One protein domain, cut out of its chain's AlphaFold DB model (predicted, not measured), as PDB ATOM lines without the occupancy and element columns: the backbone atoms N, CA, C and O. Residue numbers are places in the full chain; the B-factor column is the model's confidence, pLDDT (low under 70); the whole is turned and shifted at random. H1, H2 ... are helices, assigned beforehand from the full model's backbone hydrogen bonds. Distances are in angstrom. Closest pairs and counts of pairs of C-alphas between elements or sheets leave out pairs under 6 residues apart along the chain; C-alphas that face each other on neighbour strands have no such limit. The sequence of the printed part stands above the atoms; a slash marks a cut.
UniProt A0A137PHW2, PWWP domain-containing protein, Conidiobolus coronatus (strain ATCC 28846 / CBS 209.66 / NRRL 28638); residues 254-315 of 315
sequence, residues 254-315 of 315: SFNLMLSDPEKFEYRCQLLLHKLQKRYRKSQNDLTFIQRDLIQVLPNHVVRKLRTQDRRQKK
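This is residues 254 to 315 of the 315 residues of the protein "PWWP domain-containing protein" of Conidiobolus coronatus (strain ATCC 28846 / CBS 209.66 / NRRL 28638) (UniProt A0A137PHW2). One long helix, H2, makes the length of the model; at its far end the chain folds back into a shorter helix, H3, in an open V, and a very short helix, H1, sits at its beginning. The 62 printed residues, with three named helices in the order H1, H2, H3 and no named strand, are all helix in class. The whole is extended, with a radius of gyration of the C-alphas of 21.1 A and spans of 61 by 27 by 13 A.

H1, residues 254 to 258, begins at C-alpha 254 (-14.285, -27.138, -18.812). H2, residues 262 to 297, is 52.7 A long. H3, residues 300 to 313, is 20.7 A long and ends at C-alpha 313 (-41.500, -17.779, -58.415).

H1 and H2 are close but not clearly touching; their closest C-alphas, of Met 258 and Phe 265, are 6.2 A apart. H2 and H3 are close but not clearly touching, with their closest C-alphas, of Ile 295 and Val 303, 6.9 A apart. They run opposite ways at a steep tilt of 41 degrees. H1 and H3 are apart. In H1, H2 and H3 every O i to N i+4 pair is within hydrogen-bond range.

The C-alphas farthest apart, of Ser 260 and His 301, are 61.2 A apart. The printed part has no cut, and both links are tight. Residues 254 to 260 and residue 268 have pLDDT under 70.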
ATOM      1  N   SER A 254     -14.978 -27.642 -17.614       57.03
ATOM      2  CA  SER A 254     -14.285 -27.138 -18.812       57.03
ATOM      3  C   SER A 254     -15.192 -26.236 -19.637       57.03
ATOM      4  O   SER A 254     -14.711 -25.214 -20.079       57.03
ATOM      5  N   PHE A 255     -16.493 -26.508 -19.776       54.94
ATOM      6  CA  PHE A 255     -17.428 -25.614 -20.469       54.94
ATOM      7  C   PHE A 255     -17.618 -24.273 -19.738       54.94
ATOM      8  O   PHE A 255     -17.655 -23.232 -20.385       54.94
ATOM      9  N   ASN A 256     -17.665 -24.267 -18.400       52.59
ATOM     10  CA  ASN A 256     -17.788 -23.035 -17.608       52.59
ATOM     11  C   ASN A 256     -16.450 -22.286 -17.405       52.59
ATOM     12  O   ASN A 256     -16.438 -21.060 -17.445       52.59
ATOM     13  N   LEU A 257     -15.312 -22.978 -17.256       51.75
ATOM     14  CA  LEU A 257     -13.963 -22.382 -17.292       51.75
ATOM     15  C   LEU A 257     -13.591 -21.926 -18.714       51.75
ATOM     16  O   LEU A 257     -12.849 -20.964 -18.863       51.75
ATOM     17  N   MET A 258     -14.122 -22.563 -19.764       48.28
ATOM     18  CA  MET A 258     -13.942 -22.155 -21.167       48.28
ATOM     19  C   MET A 258     -14.540 -20.788 -21.467       48.28
ATOM     20  O   MET A 258     -14.062 -20.119 -22.372       48.28
ATOM     21  N   LEU A 259     -15.579 -20.380 -20.739       46.91
ATOM     22  CA  LEU A 259     -16.170 -19.048 -20.869       46.91
ATOM     23  C   LEU A 259     -15.294 -17.956 -20.233       46.91
ATOM     24  O   LEU A 259     -15.605 -16.778 -20.363       46.91
ATOM     25  N   SER A 260     -14.213 -18.336 -19.540       58.25
ATOM     26  CA  SER A 260     -13.287 -17.399 -18.892       58.25
ATOM     27  C   SER A 260     -12.094 -17.012 -19.777       58.25
ATOM     28  O   SER A 260     -11.396 -16.062 -19.441       58.25
ATOM     29  N   ASP A 261     -11.860 -17.721 -20.889       73.12
ATOM     30  CA  ASP A 261     -10.773 -17.444 -21.838       73.12
ATOM     31  C   ASP A 261     -11.368 -17.077 -23.217       73.12
ATOM     32  O   ASP A 261     -11.751 -17.972 -23.985       73.12
ATOM     33  N   PRO A 262     -11.533 -15.773 -23.515       75.94
ATOM     34  CA  PRO A 262     -12.326 -15.301 -24.649       75.94
ATOM     35  C   PRO A 262     -11.777 -15.760 -26.007       75.94
ATOM     36  O   PRO A 262     -12.561 -16.082 -26.899       75.94
ATOM     37  N   GLU A 263     -10.456 -15.904 -26.149       76.94
ATOM     38  CA  GLU A 263      -9.840 -16.355 -27.405       76.94
ATOM     39  C   GLU A 263     -10.130 -17.836 -27.694       76.94
ATOM     40  O   GLU A 263     -10.434 -18.229 -28.825       76.94
ATOM     41  N   LYS A 264     -10.117 -18.689 -26.659       70.69
ATOM     42  CA  LYS A 264     -10.454 -20.114 -26.821       70.69
ATOM     43  C   LYS A 264     -11.946 -20.335 -27.052       70.69
ATOM     44  O   LYS A 264     -12.317 -21.317 -27.706       70.69
ATOM     45  N   PHE A 265     -12.797 -19.462 -26.520       74.31
ATOM     46  CA  PHE A 265     -14.235 -19.504 -26.763       74.31
ATOM     47  C   PHE A 265     -14.554 -19.241 -28.238       74.31
ATOM     48  O   PHE A 265     -15.255 -20.043 -28.861       74.31
ATOM     49  N   GLU A 266     -13.964 -18.197 -28.827       75.94
ATOM     50  CA  GLU A 266     -14.196 -17.832 -30.226       75.94
ATOM     51  C   GLU A 266     -13.794 -18.957 -31.193       75.94
ATOM     52  O   GLU A 266     -14.606 -19.382 -32.020       75.94
ATOM     53  N   TYR A 267     -12.603 -19.543 -31.022       75.69
ATOM     54  CA  TYR A 267     -12.141 -20.665 -31.850       75.69
ATOM     55  C   TYR A 267     -13.094 -21.872 -31.799       75.69
ATOM     56  O   TYR A 267     -13.379 -22.523 -32.810       75.69
ATOM     57  N   ARG A 268     -13.645 -22.188 -30.621       63.75
ATOM     58  CA  ARG A 268     -14.567 -23.325 -30.479       63.75
ATOM     59  C   ARG A 268     -15.973 -23.013 -30.988       63.75
ATOM     60  O   ARG A 268     -16.610 -23.919 -31.529       63.75
ATOM     61  N   CYS A 269     -16.433 -21.766 -30.892       70.75
ATOM     62  CA  CYS A 269     -17.648 -21.302 -31.562       70.75
ATOM     63  C   CYS A 269     -17.517 -21.419 -33.083       70.75
ATOM     64  O   CYS A 269     -18.413 -21.969 -33.725       70.75
ATOM     65  N   GLN A 270     -16.378 -21.014 -33.652       81.00
ATOM     66  CA  GLN A 270     -16.086 -21.197 -35.076       81.00
ATOM     67  C   GLN A 270     -16.079 -22.686 -35.465       81.00
ATOM     68  O   GLN A 270     -16.683 -23.072 -36.468       81.00
ATOM     69  N   LEU A 271     -15.495 -23.563 -34.639       80.88
ATOM     70  CA  LEU A 271     -15.497 -25.010 -34.880       80.88
ATOM     71  C   LEU A 271     -16.905 -25.630 -34.811       80.88
ATOM     72  O   LEU A 271     -17.242 -26.503 -35.618       80.88
ATOM     73  N   LEU A 272     -17.738 -25.201 -33.857       74.19
ATOM     74  CA  LEU A 272     -19.143 -25.612 -33.748       74.19
ATOM     75  C   LEU A 272     -19.955 -25.135 -34.953       74.19
ATOM     76  O   LEU A 272     -20.690 -25.933 -35.539       74.19
ATOM     77  N   LEU A 273     -19.771 -23.879 -35.365       82.75
ATOM     78  CA  LEU A 273     -20.410 -23.312 -36.547       82.75
ATOM     79  C   LEU A 273     -20.016 -24.090 -37.807       82.75
ATOM     80  O   LEU A 273     -20.887 -24.487 -38.578       82.75
ATOM     81  N   HIS A 274     -18.733 -24.413 -37.970       88.38
ATOM     82  CA  HIS A 274     -18.250 -25.237 -39.075       88.38
ATOM     83  C   HIS A 274     -18.866 -26.650 -39.060       88.38
ATOM     84  O   HIS A 274     -19.312 -27.155 -40.094       88.38
ATOM     85  N   LYS A 275     -18.974 -27.294 -37.886       80.12
ATOM     86  CA  LYS A 275     -19.645 -28.602 -37.745       80.12
ATOM     87  C   LYS A 275     -21.130 -28.530 -38.113       80.12
ATOM     88  O   LYS A 275     -21.624 -29.431 -38.796       80.12
ATOM     89  N   LEU A 276     -21.833 -27.477 -37.695       75.19
ATOM     90  CA  LEU A 276     -23.236 -27.248 -38.045       75.19
ATOM     91  C   LEU A 276     -23.407 -26.994 -39.545       75.19
ATOM     92  O   LEU A 276     -24.247 -27.638 -40.168       75.19
ATOM     93  N   GLN A 277     -22.563 -26.159 -40.152       85.38
ATOM     94  CA  GLN A 277     -22.557 -25.922 -41.599       85.38
ATOM     95  C   GLN A 277     -22.302 -27.213 -42.386       85.38
ATOM     96  O   GLN A 277     -22.979 -27.473 -43.382       85.38
ATOM     97  N   LYS A 278     -21.377 -28.067 -41.928       86.56
ATOM     98  CA  LYS A 278     -21.109 -29.371 -42.556       86.56
ATOM     99  C   LYS A 278     -22.325 -30.299 -42.482       86.56
ATOM    100  O   LYS A 278     -22.665 -30.928 -43.483       86.56
ATOM    101  N   ARG A 279     -23.011 -30.359 -41.332       75.56
ATOM    102  CA  ARG A 279     -24.266 -31.123 -41.179       75.56
ATOM    103  C   ARG A 279     -25.382 -30.567 -42.060       75.56
ATOM    104  O   ARG A 279     -26.078 -31.344 -42.701       75.56
ATOM    105  N   TYR A 280     -25.504 -29.245 -42.146       79.25
ATOM    106  CA  TYR A 280     -26.484 -28.584 -43.002       79.25
ATOM    107  C   TYR A 280     -26.243 -28.884 -44.488       79.25
ATOM    108  O   TYR A 280     -27.170 -29.295 -45.177       79.25
ATOM    109  N   ARG A 281     -24.997 -28.782 -44.976       83.88
ATOM    110  CA  ARG A 281     -24.643 -29.160 -46.359       83.88
ATOM    111  C   ARG A 281     -24.948 -30.626 -46.648       83.88
ATOM    112  O   ARG A 281     -25.496 -30.928 -47.700       83.88
ATOM    113  N   LYS A 282     -24.640 -31.527 -45.708       83.31
ATOM    114  CA  LYS A 282     -24.992 -32.947 -45.839       83.31
ATOM    115  C   LYS A 282     -26.509 -33.128 -45.966       83.31
ATOM    116  O   LYS A 282     -26.955 -33.753 -46.914       83.31
ATOM    117  N   SER A 283     -27.288 -32.491 -45.092       79.25
ATOM    118  CA  SER A 283     -28.754 -32.542 -45.149       79.25
ATOM    119  C   SER A 283     -29.330 -31.943 -46.437       79.25
ATOM    120  O   SER A 283     -30.332 -32.446 -46.933       79.25
ATOM    121  N   GLN A 284     -28.724 -30.884 -46.982       86.00
ATOM    122  CA  GLN A 284     -29.115 -30.319 -48.277       86.00
ATOM    123  C   GLN A 284     -28.829 -31.301 -49.415       86.00
ATOM    124  O   GLN A 284     -29.691 -31.516 -50.262       86.00
ATOM    125  N   ASN A 285     -27.670 -31.962 -49.403       84.19
ATOM    126  CA  ASN A 285     -27.354 -32.996 -50.388       84.19
ATOM    127  C   ASN A 285     -28.345 -34.167 -50.302       84.19
ATOM    128  O   ASN A 285     -28.870 -34.590 -51.331       84.19
ATOM    129  N   ASP A 286     -28.675 -34.622 -49.092       80.50
ATOM    130  CA  ASP A 286     -29.667 -35.680 -48.872       80.50
ATOM    131  C   ASP A 286     -31.059 -35.249 -49.379       80.50
ATOM    132  O   ASP A 286     -31.752 -36.015 -50.046       80.50
ATOM    133  N   LEU A 287     -31.448 -33.988 -49.162       83.12
ATOM    134  CA  LEU A 287     -32.698 -33.438 -49.690       83.12
ATOM    135  C   LEU A 287     -32.701 -33.373 -51.225       83.12
ATOM    136  O   LEU A 287     -33.705 -33.713 -51.849       83.12
ATOM    137  N   THR A 288     -31.587 -32.980 -51.854       78.44
ATOM    138  CA  THR A 288     -31.472 -32.984 -53.324       78.44
ATOM    139  C   THR A 288     -31.510 -34.396 -53.905       78.44
ATOM    140  O   THR A 288     -32.024 -34.585 -55.009       78.44
ATOM    141  N   PHE A 289     -31.012 -35.388 -53.163       76.25
ATOM    142  CA  PHE A 289     -31.102 -36.797 -53.533       76.25
ATOM    143  C   PHE A 289     -32.561 -37.267 -53.512       76.25
ATOM    144  O   PHE A 289     -33.065 -37.737 -54.529       76.25
ATOM    145  N   ILE A 290     -33.285 -36.993 -52.421       74.12
ATOM    146  CA  ILE A 290     -34.722 -37.299 -52.304       74.12
ATOM    147  C   ILE A 290     -35.534 -36.588 -53.399       74.12
ATOM    148  O   ILE A 290     -36.431 -37.183 -53.991       74.12
ATOM    149  N   GLN A 291     -35.218 -35.328 -53.716       75.31
ATOM    150  CA  GLN A 291     -35.884 -34.603 -54.802       75.31
ATOM    151  C   GLN A 291     -35.617 -35.221 -56.179       75.31
ATOM    152  O   GLN A 291     -36.533 -35.276 -57.000       75.31
ATOM    153  N   ARG A 292     -34.393 -35.693 -56.453       78.75
ATOM    154  CA  ARG A 292     -34.072 -36.389 -57.711       78.75
ATOM    155  C   ARG A 292     -34.856 -37.687 -57.844       78.75
ATOM    156  O   ARG A 292     -35.453 -37.900 -58.898       78.75
ATOM    157  N   ASP A 293     -34.906 -38.486 -56.786       74.69
ATOM    158  CA  ASP A 293     -35.649 -39.748 -56.778       74.69
ATOM    159  C   ASP A 293     -37.150 -39.501 -56.961       74.69
ATOM    160  O   ASP A 293     -37.800 -40.146 -57.784       74.69
ATOM    161  N   LEU A 294     -37.703 -38.484 -56.291       73.38
ATOM    162  CA  LEU A 294     -39.113 -38.124 -56.435       73.38
ATOM    163  C   LEU A 294     -39.454 -37.665 -57.865       73.38
ATOM    164  O   LEU A 294     -40.519 -37.994 -58.382       73.38
ATOM    165  N   ILE A 295     -38.552 -36.945 -58.539       75.31
ATOM    166  CA  ILE A 295     -38.743 -36.511 -59.932       75.31
ATOM    167  C   ILE A 295     -38.739 -37.701 -60.904       75.31
ATOM    168  O   ILE A 295     -39.446 -37.639 -61.909       75.31
ATOM    169  N   GLN A 296     -37.995 -38.776 -60.622       75.06
ATOM    170  CA  GLN A 296     -37.972 -39.972 -61.476       75.06
ATOM    171  C   GLN A 296     -39.273 -40.782 -61.408       75.06
ATOM    172  O   GLN A 296     -39.635 -41.440 -62.380       75.06
ATOM    173  N   VAL A 297     -39.988 -40.717 -60.284       79.75
ATOM    174  CA  VAL A 297     -41.234 -41.474 -60.070       79.75
ATOM    175  C   VAL A 297     -42.471 -40.709 -60.569       79.75
ATOM    176  O   VAL A 297     -43.534 -41.295 -60.775       79.75
ATOM    177  N   LEU A 298     -42.364 -39.395 -60.804       78.12
ATOM    178  CA  LEU A 298     -43.500 -38.569 -61.218       78.12
ATOM    179  C   LEU A 298     -43.773 -38.638 -62.735       78.12
ATOM    180  O   LEU A 298     -42.854 -38.497 -63.542       78.12
ATOM    181  N   PRO A 299     -45.049 -38.734 -63.163       85.94
ATOM    182  CA  PRO A 299     -45.415 -38.654 -64.574       85.94
ATOM    183  C   PRO A 299     -44.952 -37.348 -65.240       85.94
ATOM    184  O   PRO A 299     -45.101 -36.254 -64.685       85.94
ATOM    185  N   ASN A 300     -44.482 -37.438 -66.489       82.69
ATOM    186  CA  ASN A 300     -43.875 -36.327 -67.242       82.69
ATOM    187  C   ASN A 300     -44.703 -35.025 -67.268       82.69
ATOM    188  O   ASN A 300     -44.142 -33.926 -67.275       82.69
ATOM    189  N   HIS A 301     -46.036 -35.113 -67.277       82.06
ATOM    190  CA  HIS A 301     -46.906 -33.934 -67.299       82.06
ATOM    191  C   HIS A 301     -46.915 -33.168 -65.960       82.06
ATOM    192  O   HIS A 301     -47.031 -31.941 -65.961       82.06
ATOM    193  N   VAL A 302     -46.732 -33.858 -64.828       83.19
ATOM    194  CA  VAL A 302     -46.619 -33.249 -63.490       83.19
ATOM    195  C   VAL A 302     -45.278 -32.532 -63.351       83.19
ATOM    196  O   VAL A 302     -45.231 -31.378 -62.927       83.19
ATOM    197  N   VAL A 303     -44.196 -33.165 -63.817       83.38
ATOM    198  CA  VAL A 303     -42.847 -32.573 -63.826       83.38
ATOM    199  C   VAL A 303     -42.819 -31.273 -64.638       83.38
ATOM    200  O   VAL A 303     -42.225 -30.281 -64.210       83.38
ATOM    201  N   ARG A 304     -43.505 -31.234 -65.790       83.31
ATOM    202  CA  ARG A 304     -43.629 -30.011 -66.602       83.31
ATOM    203  C   ARG A 304     -44.347 -28.889 -65.849       83.31
ATOM    204  O   ARG A 304     -43.823 -27.777 -65.838       83.31
ATOM    205  N   LYS A 305     -45.471 -29.175 -65.174       85.12
ATOM    206  CA  LYS A 305     -46.210 -28.178 -64.374       85.12
ATOM    207  C   LYS A 305     -45.345 -27.581 -63.258       85.12
ATOM    208  O   LYS A 305     -45.284 -26.354 -63.151       85.12
ATOM    209  N   LEU A 306     -44.617 -28.419 -62.515       81.38
ATOM    210  CA  LEU A 306     -43.718 -27.981 -61.437       81.38
ATOM    211  C   LEU A 306     -42.599 -27.058 -61.949       81.38
ATOM    212  O   LEU A 306     -42.338 -26.018 -61.349       81.38
ATOM    213  N   ARG A 307     -41.996 -27.365 -63.107       83.38
ATOM    214  CA  ARG A 307     -40.954 -26.509 -63.712       83.38
ATOM    215  C   ARG A 307     -41.479 -25.132 -64.127       83.38
ATOM    216  O   ARG A 307     -40.776 -24.137 -63.969       83.38
ATOM    217  N   THR A 308     -42.702 -25.050 -64.652       87.81
ATOM    218  CA  THR A 308     -43.335 -23.755 -64.968       87.81
ATOM    219  C   THR A 308     -43.655 -22.934 -63.724       87.81
ATOM    220  O   THR A 308     -43.549 -21.712 -63.775       87.81
ATOM    221  N   GLN A 309     -44.027 -23.579 -62.616       84.25
ATOM    222  CA  GLN A 309     -44.324 -22.895 -61.357       84.25
ATOM    223  C   GLN A 309     -43.055 -22.325 -60.709       84.25
ATOM    224  O   GLN A 309     -43.053 -21.161 -60.314       84.25
ATOM    225  N   ASP A 310     -41.954 -23.084 -60.701       84.25
ATOM    226  CA  ASP A 310     -40.656 -22.614 -60.189       84.25
ATOM    227  C   ASP A 310     -40.117 -21.413 -60.995       84.25
ATOM    228  O   ASP A 310     -39.640 -20.430 -60.434       84.25
ATOM    229  N   ARG A 311     -40.294 -21.415 -62.328       85.56
ATOM    230  CA  ARG A 311     -39.937 -20.264 -63.185       85.56
ATOM    231  C   ARG A 311     -40.763 -19.005 -62.913       85.56
ATOM    232  O   ARG A 311     -40.289 -17.916 -63.217       85.56
ATOM    233  N   ARG A 312     -41.988 -19.140 -62.395       83.50
ATOM    234  CA  ARG A 312     -42.839 -17.996 -62.023       83.50
ATOM    235  C   ARG A 312     -42.479 -17.419 -60.657       83.50
ATOM    236  O   ARG A 312     -42.700 -16.239 -60.463       83.50
ATOM    237  N   GLN A 313     -41.934 -18.227 -59.747       77.75
ATOM    238  CA  GLN A 313     -41.500 -17.779 -58.415       77.75
ATOM    239  C   GLN A 313     -40.121 -17.100 -58.424       77.75
ATOM    240  O   GLN A 313     -39.783 -16.386 -57.489       77.75
ATOM    241  N   LYS A 314     -39.316 -17.334 -59.469       78.25
ATOM    242  CA  LYS A 314     -37.988 -16.718 -59.659       78.25
ATOM    243  C   LYS A 314     -38.007 -15.402 -60.448       78.25
ATOM    244  O   LYS A 314     -36.940 -14.846 -60.691       78.25
ATOM    245  N   LYS A 315     -39.180 -14.954 -60.898       70.94
ATOM    246  CA  LYS A 315     -39.393 -13.628 -61.488       70.94
ATOM    247  C   LYS A 315     -40.023 -12.725 -60.445       70.94
ATOM    248  O   LYS A 315     -39.655 -11.536 -60.447       70.94
TER     249      LYS A 315